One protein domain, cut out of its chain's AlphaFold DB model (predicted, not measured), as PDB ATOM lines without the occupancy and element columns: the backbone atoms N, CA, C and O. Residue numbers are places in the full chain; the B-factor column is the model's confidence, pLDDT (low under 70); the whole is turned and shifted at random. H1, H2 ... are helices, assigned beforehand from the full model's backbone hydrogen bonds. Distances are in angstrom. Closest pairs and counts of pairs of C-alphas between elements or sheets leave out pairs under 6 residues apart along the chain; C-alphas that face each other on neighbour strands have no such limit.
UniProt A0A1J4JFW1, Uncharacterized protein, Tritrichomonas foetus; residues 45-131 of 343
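AT A GLANCE: This is residues 45 to 131 of the 343 residues of an uncharacterized protein of Tritrichomonas foetus (UniProt A0A1J4JFW1). What does the model look like? It is an open V of two long helices, H1 and H2: they meet near the end of H1 and the beginning of H2, and their other ends stand far from each other. How is it made up? The printed part has 87 residues, 45 to 131, with two named helices in the order H1, H2 and no named strand, and its class is all helix. How large is it? It is extended, with a radius of gyration of the C-alphas of 22.7 A and spans of 76 by 38 by 13 A.

IN THESE COORDINATES: Where does the first helix run? H1, residues 45 to 92, runs from C-alpha 45 at (39.973, 1.495, -22.704) to C-alpha 92 at (23.212, -65.739, -33.187), 70.1 A. Where is the second? H2, residues 98 to 130, is 48.4 A long and ends with C-alpha 130 at (30.111, -24.240, -60.175).

HOW THE PARTS SIT: Where do the helices meet? H1 and H2 form a helical hairpin and only just touch, with 3 pairs of C-alphas within 8 A, through residues 87 to 90 of H1 and 100 to 104 of H2 alone. The closest C-alphas are those of Ala 90 and Thr 100, 6.1 A apart. How do they run? They run opposite ways at a steep tilt of 38 degrees, only just past shallow. Are their backbones whole? In H1 and H2 every O i to N i+4 pair is within hydrogen-bond range.

THE WHOLE: Which C-alphas are farthest apart? Those of Glu 45 and Asn 96, at 75.8 A. What joins the helices? A tight link of 5 residues joins H1 to H2, and the printed part has no cut. Which parts stand free? Residues 45 to 85, 92 to 98 and 108 to 131 stand free. Where is confidence low? The pLDDT is under 70 at residues 89 to 101, and its mean over the printed part is 82.8.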
ATOM      1  N   GLU A  45      39.637   2.403 -23.802       70.31
ATOM      2  CA  GLU A  45      39.973   1.495 -22.704       70.31
ATOM      3  C   GLU A  45      38.826   0.520 -22.386       70.31
ATOM      4  O   GLU A  45      39.085  -0.672 -22.216       70.31
ATOM      5  N   ALA A  46      37.569   0.982 -22.389       72.38
ATOM      6  CA  ALA A  46      36.392   0.140 -22.180       72.38
ATOM      7  C   ALA A  46      36.196  -0.851 -23.339       72.38
ATOM      8  O   ALA A  46      36.042  -2.049 -23.104       72.38
ATOM      9  N   LEU A  47      36.342  -0.386 -24.585       75.81
ATOM     10  CA  LEU A  47      36.282  -1.238 -25.780       75.81
ATOM     11  C   LEU A  47      37.383  -2.310 -25.794       75.81
ATOM     12  O   LEU A  47      37.133  -3.456 -26.167       75.81
ATOM     13  N   LEU A  48      38.602  -1.983 -25.349       81.75
ATOM     14  CA  LEU A  48      39.685  -2.964 -25.224       81.75
ATOM     15  C   LEU A  48      39.414  -3.998 -24.124       81.75
ATOM     16  O   LEU A  48      39.819  -5.155 -24.260       81.75
ATOM     17  N   VAL A  49      38.750  -3.605 -23.035       83.00
ATOM     18  CA  VAL A  49      38.341  -4.527 -21.968       83.00
ATOM     19  C   VAL A  49      37.230  -5.456 -22.459       83.00
ATOM     20  O   VAL A  49      37.361  -6.669 -22.292       83.00
ATOM     21  N   GLU A  50      36.206  -4.930 -23.133       81.75
ATOM     22  CA  GLU A  50      35.144  -5.736 -23.752       81.75
ATOM     23  C   GLU A  50      35.690  -6.673 -24.832       81.75
ATOM     24  O   GLU A  50      35.344  -7.853 -24.855       81.75
ATOM     25  N   TYR A  51      36.615  -6.210 -25.678       85.19
ATOM     26  CA  TYR A  51      37.292  -7.053 -26.667       85.19
ATOM     27  C   TYR A  51      38.069  -8.205 -26.012       85.19
ATOM     28  O   TYR A  51      37.982  -9.356 -26.438       85.19
ATOM     29  N   ARG A  52      38.815  -7.937 -24.934       87.38
ATOM     30  CA  ARG A  52      39.527  -8.998 -24.199       87.38
ATOM     31  C   ARG A  52      38.560  -9.968 -23.525       87.38
ATOM     32  O   ARG A  52      38.862 -11.159 -23.459       87.38
ATOM     33  N   GLN A  53      37.435  -9.475 -23.013       90.56
ATOM     34  CA  GLN A  53      36.420 -10.302 -22.369       90.56
ATOM     35  C   GLN A  53      35.716 -11.201 -23.390       90.56
ATOM     36  O   GLN A  53      35.719 -12.418 -23.233       90.56
ATOM     37  N   THR A  54      35.242 -10.633 -24.497       87.62
ATOM     38  CA  THR A  54      34.649 -11.382 -25.615       87.62
ATOM     39  C   THR A  54      35.626 -12.380 -26.229       87.62
ATOM     40  O   THR A  54      35.234 -13.502 -26.533       87.62
ATOM     41  N   GLN A  55      36.917 -12.051 -26.345       90.94
ATOM     42  CA  GLN A  55      37.925 -13.000 -26.822       90.94
ATOM     43  C   GLN A  55      38.138 -14.169 -25.844       90.94
ATOM     44  O   GLN A  55      38.344 -15.307 -26.275       90.94
ATOM     45  N   LYS A  56      38.081 -13.919 -24.529       92.12
ATOM     46  CA  LYS A  56      38.108 -14.984 -23.515       92.12
ATOM     47  C   LYS A  56      36.858 -15.858 -23.596       92.12
ATOM     48  O   LYS A  56      36.989 -17.081 -23.579       92.12
ATOM     49  N   ASP A  57      35.686 -15.250 -23.736       90.75
ATOM     50  CA  ASP A  57      34.413 -15.964 -23.849       90.75
ATOM     51  C   ASP A  57      34.345 -16.784 -25.145       90.75
ATOM     52  O   ASP A  57      33.931 -17.941 -25.113       90.75
ATOM     53  N   TYR A  58      34.863 -16.252 -26.256       90.69
ATOM     54  CA  TYR A  58      35.028 -16.980 -27.516       90.69
ATOM     55  C   TYR A  58      35.915 -18.214 -27.336       90.69
ATOM     56  O   TYR A  58      35.501 -19.317 -27.680       90.69
ATOM     57  N   ARG A  59      37.104 -18.066 -26.734       92.00
ATOM     58  CA  ARG A  59      38.012 -19.203 -26.482       92.00
ATOM     59  C   ARG A  59      37.376 -20.252 -25.571       92.00
ATOM     60  O   ARG A  59      37.553 -21.447 -25.793       92.00
ATOM     61  N   LYS A  60      36.620 -19.814 -24.560       94.25
ATOM     62  CA  LYS A  60      35.865 -20.710 -23.680       94.25
ATOM     63  C   LYS A  60      34.806 -21.479 -24.471       94.25
ATOM     64  O   LYS A  60      34.773 -22.703 -24.391       94.25
ATOM     65  N   LYS A  61      34.003 -20.795 -25.287       92.00
ATOM     66  CA  LYS A  61      32.968 -21.422 -26.121       92.00
ATOM     67  C   LYS A  61      33.543 -22.354 -27.181       92.00
ATOM     68  O   LYS A  61      32.988 -23.421 -27.403       92.00
ATOM     69  N   GLU A  62      34.680 -22.007 -27.771       93.69
ATOM     70  CA  GLU A  62      35.406 -22.886 -28.687       93.69
ATOM     71  C   GLU A  62      35.872 -24.167 -27.977       93.69
ATOM     72  O   GLU A  62      35.730 -25.262 -28.518       93.69
ATOM     73  N   SER A  63      36.372 -24.055 -26.740       93.31
ATOM     74  CA  SER A  63      36.747 -25.230 -25.944       93.31
ATOM     75  C   SER A  63      35.542 -26.095 -25.555       93.31
ATOM     76  O   SER A  63      35.623 -27.316 -25.664       93.31
ATOM     77  N   GLU A  64      34.409 -25.483 -25.185       92.12
ATOM     78  CA  GLU A  64      33.150 -26.187 -24.898       92.12
ATOM     79  C   GLU A  64      32.646 -26.927 -26.146       92.12
ATOM     80  O   GLU A  64      32.265 -28.091 -26.061       92.12
ATOM     81  N   LEU A  65      32.714 -26.294 -27.321       90.62
ATOM     82  CA  LEU A  65      32.317 -26.901 -28.592       90.62
ATOM     83  C   LEU A  65      33.193 -28.108 -28.944       90.62
ATOM     84  O   LEU A  65      32.664 -29.144 -29.338       90.62
ATOM     85  N   ARG A  66      34.516 -28.011 -28.751       92.00
ATOM     86  CA  ARG A  66      35.431 -29.145 -28.972       92.00
ATOM     87  C   ARG A  66      35.165 -30.300 -28.009       92.00
ATOM     88  O   ARG A  66      35.223 -31.450 -28.428       92.00
ATOM     89  N   LEU A  67      34.864 -30.013 -26.740       93.12
ATOM     90  CA  LEU A  67      34.501 -31.045 -25.765       93.12
ATOM     91  C   LEU A  67      33.189 -31.738 -26.150       93.12
ATOM     92  O   LEU A  67      33.144 -32.964 -26.174       93.12
ATOM     93  N   MET A  68      32.165 -30.977 -26.542       89.81
ATOM     94  CA  MET A  68      30.886 -31.532 -27.001       89.81
ATOM     95  C   MET A  68      31.036 -32.371 -28.275       89.81
ATOM     96  O   MET A  68      30.394 -33.408 -28.400       89.81
ATOM     97  N   GLN A  69      31.901 -31.964 -29.211       91.38
ATOM     98  CA  GLN A  69      32.226 -32.771 -30.393       91.38
ATOM     99  C   GLN A  69      32.901 -34.091 -30.011       91.38
ATOM    100  O   GLN A  69      32.502 -35.139 -30.501       91.38
ATOM    101  N   GLN A  70      33.860 -34.065 -29.082       93.19
ATOM    102  CA  GLN A  70      34.493 -35.290 -28.586       93.19
ATOM    103  C   GLN A  70      33.506 -36.206 -27.854       93.19
ATOM    104  O   GLN A  70      33.603 -37.423 -27.972       93.19
ATOM    105  N   GLU A  71      32.571 -35.651 -27.081       92.69
ATOM    106  CA  GLU A  71      31.501 -36.436 -26.457       92.69
ATOM    107  C   GLU A  71      30.574 -37.044 -27.508       92.69
ATOM    108  O   GLU A  71      30.265 -38.230 -27.427       92.69
ATOM    109  N   PHE A  72      30.188 -36.272 -28.524       91.69
ATOM    110  CA  PHE A  72      29.386 -36.761 -29.642       91.69
ATOM    111  C   PHE A  72      30.075 -37.914 -30.379       91.69
ATOM    112  O   PHE A  72      29.453 -38.953 -30.592       91.69
ATOM    113  N   ASP A  73      31.362 -37.772 -30.702       90.56
ATOM    114  CA  ASP A  73      32.135 -38.817 -31.374       90.56
ATOM    115  C   ASP A  73      32.243 -40.077 -30.504       90.56
ATOM    116  O   ASP A  73      32.018 -41.183 -30.994       90.56
ATOM    117  N   LYS A  74      32.462 -39.928 -29.190       92.62
ATOM    118  CA  LYS A  74      32.446 -41.057 -28.244       92.62
ATOM    119  C   LYS A  74      31.092 -41.763 -28.202       92.62
ATOM    120  O   LYS A  74      31.050 -42.991 -28.212       92.62
ATOM    121  N   TYR A  75      29.985 -41.022 -28.140       90.50
ATOM    122  CA  TYR A  75      28.646 -41.621 -28.151       90.50
ATOM    123  C   TYR A  75      28.339 -42.303 -29.483       90.50
ATOM    124  O   TYR A  75      27.713 -43.361 -29.497       90.50
ATOM    125  N   LYS A  76      28.817 -41.741 -30.594       89.06
ATOM    126  CA  LYS A  76      28.697 -42.344 -31.921       89.06
ATOM    127  C   LYS A  76      29.477 -43.656 -32.016       89.06
ATOM    128  O   LYS A  76      28.924 -44.651 -32.466       89.06
ATOM    129  N   GLU A  77      30.711 -43.695 -31.519       89.62
ATOM    130  CA  GLU A  77      31.510 -44.926 -31.448       89.62
ATOM    131  C   GLU A  77      30.861 -45.988 -30.548       89.62
ATOM    132  O   GLU A  77      30.834 -47.171 -30.896       89.62
ATOM    133  N   GLN A  78      30.300 -45.580 -29.404       88.88
ATOM    134  CA  GLN A  78      29.546 -46.484 -28.534       88.88
ATOM    135  C   GLN A  78      28.312 -47.044 -29.242       88.88
ATOM    136  O   GLN A  78      28.081 -48.252 -29.180       88.88
ATOM    137  N   LEU A  79      27.556 -46.207 -29.953       84.44
ATOM    138  CA  LEU A  79      26.389 -46.633 -30.720       84.44
ATOM    139  C   LEU A  79      26.776 -47.621 -31.826       84.44
ATOM    140  O   LEU A  79      26.177 -48.687 -31.917       84.44
ATOM    141  N   ASP A  80      27.836 -47.328 -32.583       82.94
ATOM    142  CA  ASP A  80      28.371 -48.231 -33.607       82.94
ATOM    143  C   ASP A  80      28.815 -49.574 -33.001       82.94
ATOM    144  O   ASP A  80      28.675 -50.630 -33.626       82.94
ATOM    145  N   SER A  81      29.352 -49.562 -31.776       85.62
ATOM    146  CA  SER A  81      29.714 -50.788 -31.062       85.62
ATOM    147  C   SER A  81      28.479 -51.595 -30.647       85.62
ATOM    148  O   SER A  81      28.435 -52.802 -30.891       85.62
ATOM    149  N   PHE A  82      27.444 -50.942 -30.104       83.25
ATOM    150  CA  PHE A  82      26.188 -51.594 -29.741       83.25
ATOM    151  C   PHE A  82      25.453 -52.134 -30.959       83.25
ATOM    152  O   PHE A  82      24.908 -53.229 -30.881       83.25
ATOM    153  N   ASP A  83      25.489 -51.436 -32.090       74.00
ATOM    154  CA  ASP A  83      24.904 -51.919 -33.337       74.00
ATOM    155  C   ASP A  83      25.637 -53.157 -33.863       74.00
ATOM    156  O   ASP A  83      24.989 -54.113 -34.287       74.00
ATOM    157  N   LYS A  84      26.972 -53.216 -33.767       80.19
ATOM    158  CA  LYS A  84      27.733 -54.436 -34.098       80.19
ATOM    159  C   LYS A  84      27.349 -55.607 -33.192       80.19
ATOM    160  O   LYS A  84      27.107 -56.699 -33.703       80.19
ATOM    161  N   TYR A  85      27.234 -55.379 -31.882       78.81
ATOM    162  CA  TYR A  85      26.775 -56.404 -30.940       78.81
ATOM    163  C   TYR A  85      25.321 -56.810 -31.187       78.81
ATOM    164  O   TYR A  85      25.013 -57.995 -31.156       78.81
ATOM    165  N   ALA A  86      24.427 -55.869 -31.490       72.44
ATOM    166  CA  ALA A  86      23.028 -56.146 -31.791       72.44
ATOM    167  C   ALA A  86      22.877 -56.957 -33.084       72.44
ATOM    168  O   ALA A  86      22.054 -57.863 -33.132       72.44
ATOM    169  N   ILE A  87      23.695 -56.682 -34.106       70.75
ATOM    170  CA  ILE A  87      23.759 -57.478 -35.339       70.75
ATOM    171  C   ILE A  87      24.309 -58.881 -35.053       70.75
ATOM    172  O   ILE A  87      23.789 -59.856 -35.586       70.75
ATOM    173  N   GLN A  88      25.331 -59.006 -34.202       72.25
ATOM    174  CA  GLN A  88      25.892 -60.302 -33.820       72.25
ATOM    175  C   GLN A  88      24.882 -61.145 -33.030       72.25
ATOM    176  O   GLN A  88      24.614 -62.277 -33.405       72.25
ATOM    177  N   ILE A  89      24.223 -60.554 -32.030       68.12
ATOM    178  CA  ILE A  89      23.128 -61.168 -31.266       68.12
ATOM    179  C   ILE A  89      21.966 -61.536 -32.200       68.12
ATOM    180  O   ILE A  89      21.412 -62.622 -32.094       68.12
ATOM    181  N   ALA A  90      21.608 -60.669 -33.147       63.22
ATOM    182  CA  ALA A  90      20.568 -60.935 -34.138       63.22
ATOM    183  C   ALA A  90      20.908 -62.110 -35.072       63.22
ATOM    184  O   ALA A  90      20.007 -62.868 -35.429       63.22
ATOM    185  N   ASN A  91      22.178 -62.270 -35.448       65.06
ATOM    186  CA  ASN A  91      22.655 -63.410 -36.230       65.06
ATOM    187  C   ASN A  91      22.702 -64.694 -35.383       65.06
ATOM    188  O   ASN A  91      22.299 -65.746 -35.868       65.06
ATOM    189  N   ASP A  92      23.114 -64.602 -34.114       67.88
ATOM    190  CA  ASP A  92      23.212 -65.739 -33.187       67.88
ATOM    191  C   ASP A  92      21.829 -66.235 -32.704       67.88
ATOM    192  O   ASP A  92      21.637 -67.424 -32.463       67.88
ATOM    193  N   LEU A  93      20.831 -65.347 -32.606       64.38
ATOM    194  CA  LEU A  93      19.413 -65.676 -32.356       64.38
ATOM    195  C   LEU A  93      18.619 -65.964 -33.651       64.38
ATOM    196  O   LEU A  93      17.404 -66.183 -33.612       64.38
ATOM    197  N   GLY A  94      19.293 -65.928 -34.802       51.25
ATOM    198  CA  GLY A  94      18.735 -65.685 -36.132       51.25
ATOM    199  C   GLY A  94      18.122 -66.859 -36.895       51.25
ATOM    200  O   GLY A  94      17.946 -66.717 -38.100       51.25
ATOM    201  N   GLU A  95      17.751 -67.977 -36.263       54.66
ATOM    202  CA  GLU A  95      16.965 -69.025 -36.954       54.66
ATOM    203  C   GLU A  95      15.454 -68.988 -36.652       54.66
ATOM    204  O   GLU A  95      14.681 -69.527 -37.437       54.66
ATOM    205  N   ASN A  96      14.984 -68.294 -35.600       55.56
ATOM    206  CA  ASN A  96      13.579 -68.418 -35.151       55.56
ATOM    207  C   ASN A  96      12.745 -67.121 -35.082       55.56
ATOM    208  O   ASN A  96      11.596 -67.172 -34.644       55.56
ATOM    209  N   SER A  97      13.250 -65.957 -35.509       57.84
ATOM    210  CA  SER A  97      12.478 -64.702 -35.437       57.84
ATOM    211  C   SER A  97      12.481 -63.921 -36.752       57.84
ATOM    212  O   SER A  97      13.450 -63.253 -37.109       57.84
ATOM    213  N   ILE A  98      11.339 -63.954 -37.445       61.97
ATOM    214  CA  ILE A  98      11.035 -63.168 -38.657       61.97
ATOM    215  C   ILE A  98      11.209 -61.655 -38.403       61.97
ATOM    216  O   ILE A  98      11.584 -60.904 -39.300       61.97
ATOM    217  N   ALA A  99      11.005 -61.198 -37.164       63.06
ATOM    218  CA  ALA A  99      11.177 -59.795 -36.793       63.06
ATOM    219  C   ALA A  99      12.653 -59.351 -36.796       63.06
ATOM    220  O   ALA A  99      12.951 -58.178 -37.024       63.06
ATOM    221  N   THR A 100      13.591 -60.270 -36.562       65.31
ATOM    222  CA  THR A 100      15.027 -59.962 -36.518       65.31
ATOM    223  C   THR A 100      15.602 -59.796 -37.927       65.31
ATOM    224  O   THR A 100      16.362 -58.860 -38.182       65.31
ATOM    225  N   THR A 101      15.177 -60.636 -38.873       67.69
ATOM    226  CA  THR A 101      15.592 -60.543 -40.282       67.69
ATOM    227  C   THR A 101      15.008 -59.306 -40.970       67.69
ATOM    228  O   THR A 101      15.736 -58.606 -41.675       67.69
ATOM    229  N   GLN A 102      13.744 -58.967 -40.695       72.38
ATOM    230  CA  GLN A 102      13.110 -57.737 -41.189       72.38
ATOM    231  C   GLN A 102      13.780 -56.473 -40.634       72.38
ATOM    232  O   GLN A 102      14.070 -55.546 -41.387       72.38
ATOM    233  N   ASN A 103      14.116 -56.439 -39.340       75.38
ATOM    234  CA  ASN A 103      14.843 -55.304 -38.763       75.38
ATOM    235  C   ASN A 103      16.258 -55.152 -39.340       75.38
ATOM    236  O   ASN A 103      16.725 -54.032 -39.544       75.38
ATOM    237  N   ALA A 104      16.945 -56.258 -39.637       75.75
ATOM    238  CA  ALA A 104      18.240 -56.215 -40.309       75.75
ATOM    239  C   ALA A 104      18.129 -55.689 -41.754       75.75
ATOM    240  O   ALA A 104      19.010 -54.954 -42.203       75.75
ATOM    241  N   GLN A 105      17.052 -56.021 -42.474       79.25
ATOM    242  CA  GLN A 105      16.759 -55.469 -43.804       79.25
ATOM    243  C   GLN A 105      16.455 -53.971 -43.742       79.25
ATOM    244  O   GLN A 105      17.111 -53.203 -44.441       79.25
ATOM    245  N   LEU A 106      15.573 -53.538 -42.838       82.69
ATOM    246  CA  LEU A 106      15.254 -52.119 -42.645       82.69
ATOM    247  C   LEU A 106      16.499 -51.296 -42.299       82.69
ATOM    248  O   LEU A 106      16.692 -50.209 -42.830       82.69
ATOM    249  N   ARG A 107      17.403 -51.820 -41.464       82.50
ATOM    250  CA  ARG A 107      18.678 -51.144 -41.158       82.50
ATOM    251  C   ARG A 107      19.590 -51.018 -42.381       82.50
ATOM    252  O   ARG A 107      20.257 -49.997 -42.533       82.50
ATOM    253  N   LYS A 108      19.616 -52.023 -43.263       84.06
ATOM    254  CA  LYS A 108      20.347 -51.943 -44.539       84.06
ATOM    255  C   LYS A 108      19.718 -50.926 -45.489       84.06
ATOM    256  O   LYS A 108      20.457 -50.177 -46.118       84.06
ATOM    257  N   GLU A 109      18.391 -50.867 -45.565       89.31
ATOM    258  CA  GLU A 109      17.669 -49.869 -46.364       89.31
ATOM    259  C   GLU A 109      17.908 -48.452 -45.844       89.31
ATOM    260  O   GLU A 109      18.257 -47.574 -46.626       89.31
ATOM    261  N   ILE A 110      17.834 -48.239 -44.527       87.56
ATOM    262  CA  ILE A 110      18.151 -46.951 -43.893       87.56
ATOM    263  C   ILE A 110      19.572 -46.521 -44.249       87.56
ATOM    264  O   ILE A 110      19.777 -45.384 -44.666       87.56
ATOM    265  N   LYS A 111      20.545 -47.431 -44.134       89.00
ATOM    266  CA  LYS A 111      21.932 -47.135 -44.496       89.00
ATOM    267  C   LYS A 111      22.079 -46.812 -45.986       89.00
ATOM    268  O   LYS A 111      22.715 -45.828 -46.328       89.00
ATOM    269  N   SER A 112      21.434 -47.580 -46.865       91.44
ATOM    270  CA  SER A 112      21.432 -47.311 -48.309       91.44
ATOM    271  C   SER A 112      20.827 -45.947 -48.642       91.44
ATOM    272  O   SER A 112      21.337 -45.249 -49.513       91.44
ATOM    273  N   ILE A 113      19.739 -45.562 -47.972       92.88
ATOM    274  CA  ILE A 113      19.100 -44.256 -48.155       92.88
ATOM    275  C   ILE A 113      20.012 -43.145 -47.626       92.88
ATOM    276  O   ILE A 113      20.147 -42.115 -48.278       92.88
ATOM    277  N   GLN A 114      20.681 -43.344 -46.488       92.88
ATOM    278  CA  GLN A 114      21.662 -42.388 -45.960       92.88
ATOM    279  C   GLN A 114      22.838 -42.187 -46.919       92.88
ATOM    280  O   GLN A 114      23.205 -41.045 -47.189       92.88
ATOM    281  N   ASP A 115      23.375 -43.270 -47.482       92.81
ATOM    282  CA  ASP A 115      24.453 -43.211 -48.471       92.81
ATOM    283  C   ASP A 115      23.989 -42.467 -49.743       92.81
ATOM    284  O   ASP A 115      24.714 -41.624 -50.272       92.81
ATOM    285  N   GLN A 116      22.749 -42.696 -50.200       94.50
ATOM    286  CA  GLN A 116      22.148 -41.963 -51.325       94.50
ATOM    287  C   GLN A 116      21.945 -40.473 -51.024       94.50
ATOM    288  O   GLN A 116      22.231 -39.637 -51.880       94.50
ATOM    289  N   ILE A 117      21.478 -40.122 -49.823       93.50
ATOM    290  CA  ILE A 117      21.349 -38.723 -49.391       93.50
ATOM    291  C   ILE A 117      22.719 -38.052 -49.419       93.50
ATOM    292  O   ILE A 117      22.852 -36.960 -49.963       93.50
ATOM    293  N   GLN A 118      23.744 -38.712 -48.882       93.88
ATOM    294  CA  GLN A 118      25.089 -38.153 -48.809       93.88
ATOM    295  C   GLN A 118      25.711 -37.963 -50.202       93.88
ATOM    296  O   GLN A 118      26.373 -36.953 -50.457       93.88
ATOM    297  N   GLU A 119      25.454 -38.892 -51.123       94.69
ATOM    298  CA  GLU A 119      25.834 -38.766 -52.531       94.69
ATOM    299  C   GLU A 119      25.127 -37.577 -53.201       94.69
ATOM    300  O   GLU A 119      25.782 -36.722 -53.801       94.69
ATOM    301  N   ILE A 120      23.808 -37.448 -53.030       93.44
ATOM    302  CA  ILE A 120      23.031 -36.317 -53.558       93.44
ATOM    303  C   ILE A 120      23.515 -34.990 -52.956       93.44
ATOM    304  O   ILE A 120      23.671 -34.003 -53.673       93.44
ATOM    305  N   GLU A 121      23.812 -34.936 -51.658       93.25
ATOM    306  CA  GLU A 121      24.357 -33.743 -51.004       93.25
ATOM    307  C   GLU A 121      25.720 -33.341 -51.572       93.25
ATOM    308  O   GLU A 121      25.990 -32.149 -51.758       93.25
ATOM    309  N   ASN A 122      26.583 -34.314 -51.868       91.38
ATOM    310  CA  ASN A 122      27.867 -34.061 -52.513       91.38
ATOM    311  C   ASN A 122      27.678 -33.541 -53.941       91.38
ATOM    312  O   ASN A 122      28.319 -32.555 -54.312       91.38
ATOM    313  N   GLN A 123      26.749 -34.112 -54.708       91.19
ATOM    314  CA  GLN A 123      26.391 -33.605 -56.035       91.19
ATOM    315  C   GLN A 123      25.843 -32.172 -55.962       91.19
ATOM    316  O   GLN A 123      26.299 -31.302 -56.705       91.19
ATOM    317  N   ILE A 124      24.964 -31.871 -55.001       86.81
ATOM    318  CA  ILE A 124      24.456 -30.514 -54.748       86.81
ATOM    319  C   ILE A 124      25.600 -29.556 -54.401       86.81
ATOM    320  O   ILE A 124      25.612 -28.426 -54.890       86.81
ATOM    321  N   LYS A 125      26.568 -29.969 -53.573       87.38
ATOM    322  CA  LYS A 125      27.746 -29.143 -53.243       87.38
ATOM    323  C   LYS A 125      28.588 -28.846 -54.478       87.38
ATOM    324  O   LYS A 125      28.978 -27.696 -54.663       87.38
ATOM    325  N   ILE A 126      28.834 -29.844 -55.328       88.00
ATOM    326  CA  ILE A 126      29.565 -29.670 -56.589       88.00
ATOM    327  C   ILE A 126      28.807 -28.694 -57.497       88.00
ATOM    328  O   ILE A 126      29.386 -27.713 -57.958       88.00
ATOM    329  N   CYS A 127      27.502 -28.884 -57.695       81.06
ATOM    330  CA  CYS A 127      26.683 -27.969 -58.488       81.06
ATOM    331  C   CYS A 127      26.690 -26.543 -57.914       81.06
ATOM    332  O   CYS A 127      26.888 -25.590 -58.663       81.06
ATOM    333  N   LYS A 128      26.555 -26.373 -56.593       79.62
ATOM    334  CA  LYS A 128      26.629 -25.061 -55.923       79.62
ATOM    335  C   LYS A 128      27.993 -24.391 -56.068       79.62
ATOM    336  O   LYS A 128      28.050 -23.171 -56.113       79.62
ATOM    337  N   TYR A 129      29.072 -25.167 -56.138       80.81
ATOM    338  CA  TYR A 129      30.418 -24.639 -56.352       80.81
ATOM    339  C   TYR A 129      30.584 -24.044 -57.759       80.81
ATOM    340  O   TYR A 129      31.191 -22.987 -57.913       80.81
ATOM    341  N   TRP A 130      30.013 -24.691 -58.780       79.75
ATOM    342  CA  TRP A 130      30.111 -24.240 -60.175       79.75
ATOM    343  C   TRP A 130      29.026 -23.241 -60.591       79.75
ATOM    344  O   TRP A 130      29.185 -22.549 -61.596       79.75
ATOM    345  N   THR A 131      27.932 -23.142 -59.833       79.81
ATOM    346  CA  THR A 131      26.793 -22.285 -60.181       79.81
ATOM    347  C   THR A 131      26.845 -20.975 -59.406       79.81
ATOM    348  O   THR A 131      26.909 -20.959 -58.180       79.81
TER     349      THR A 131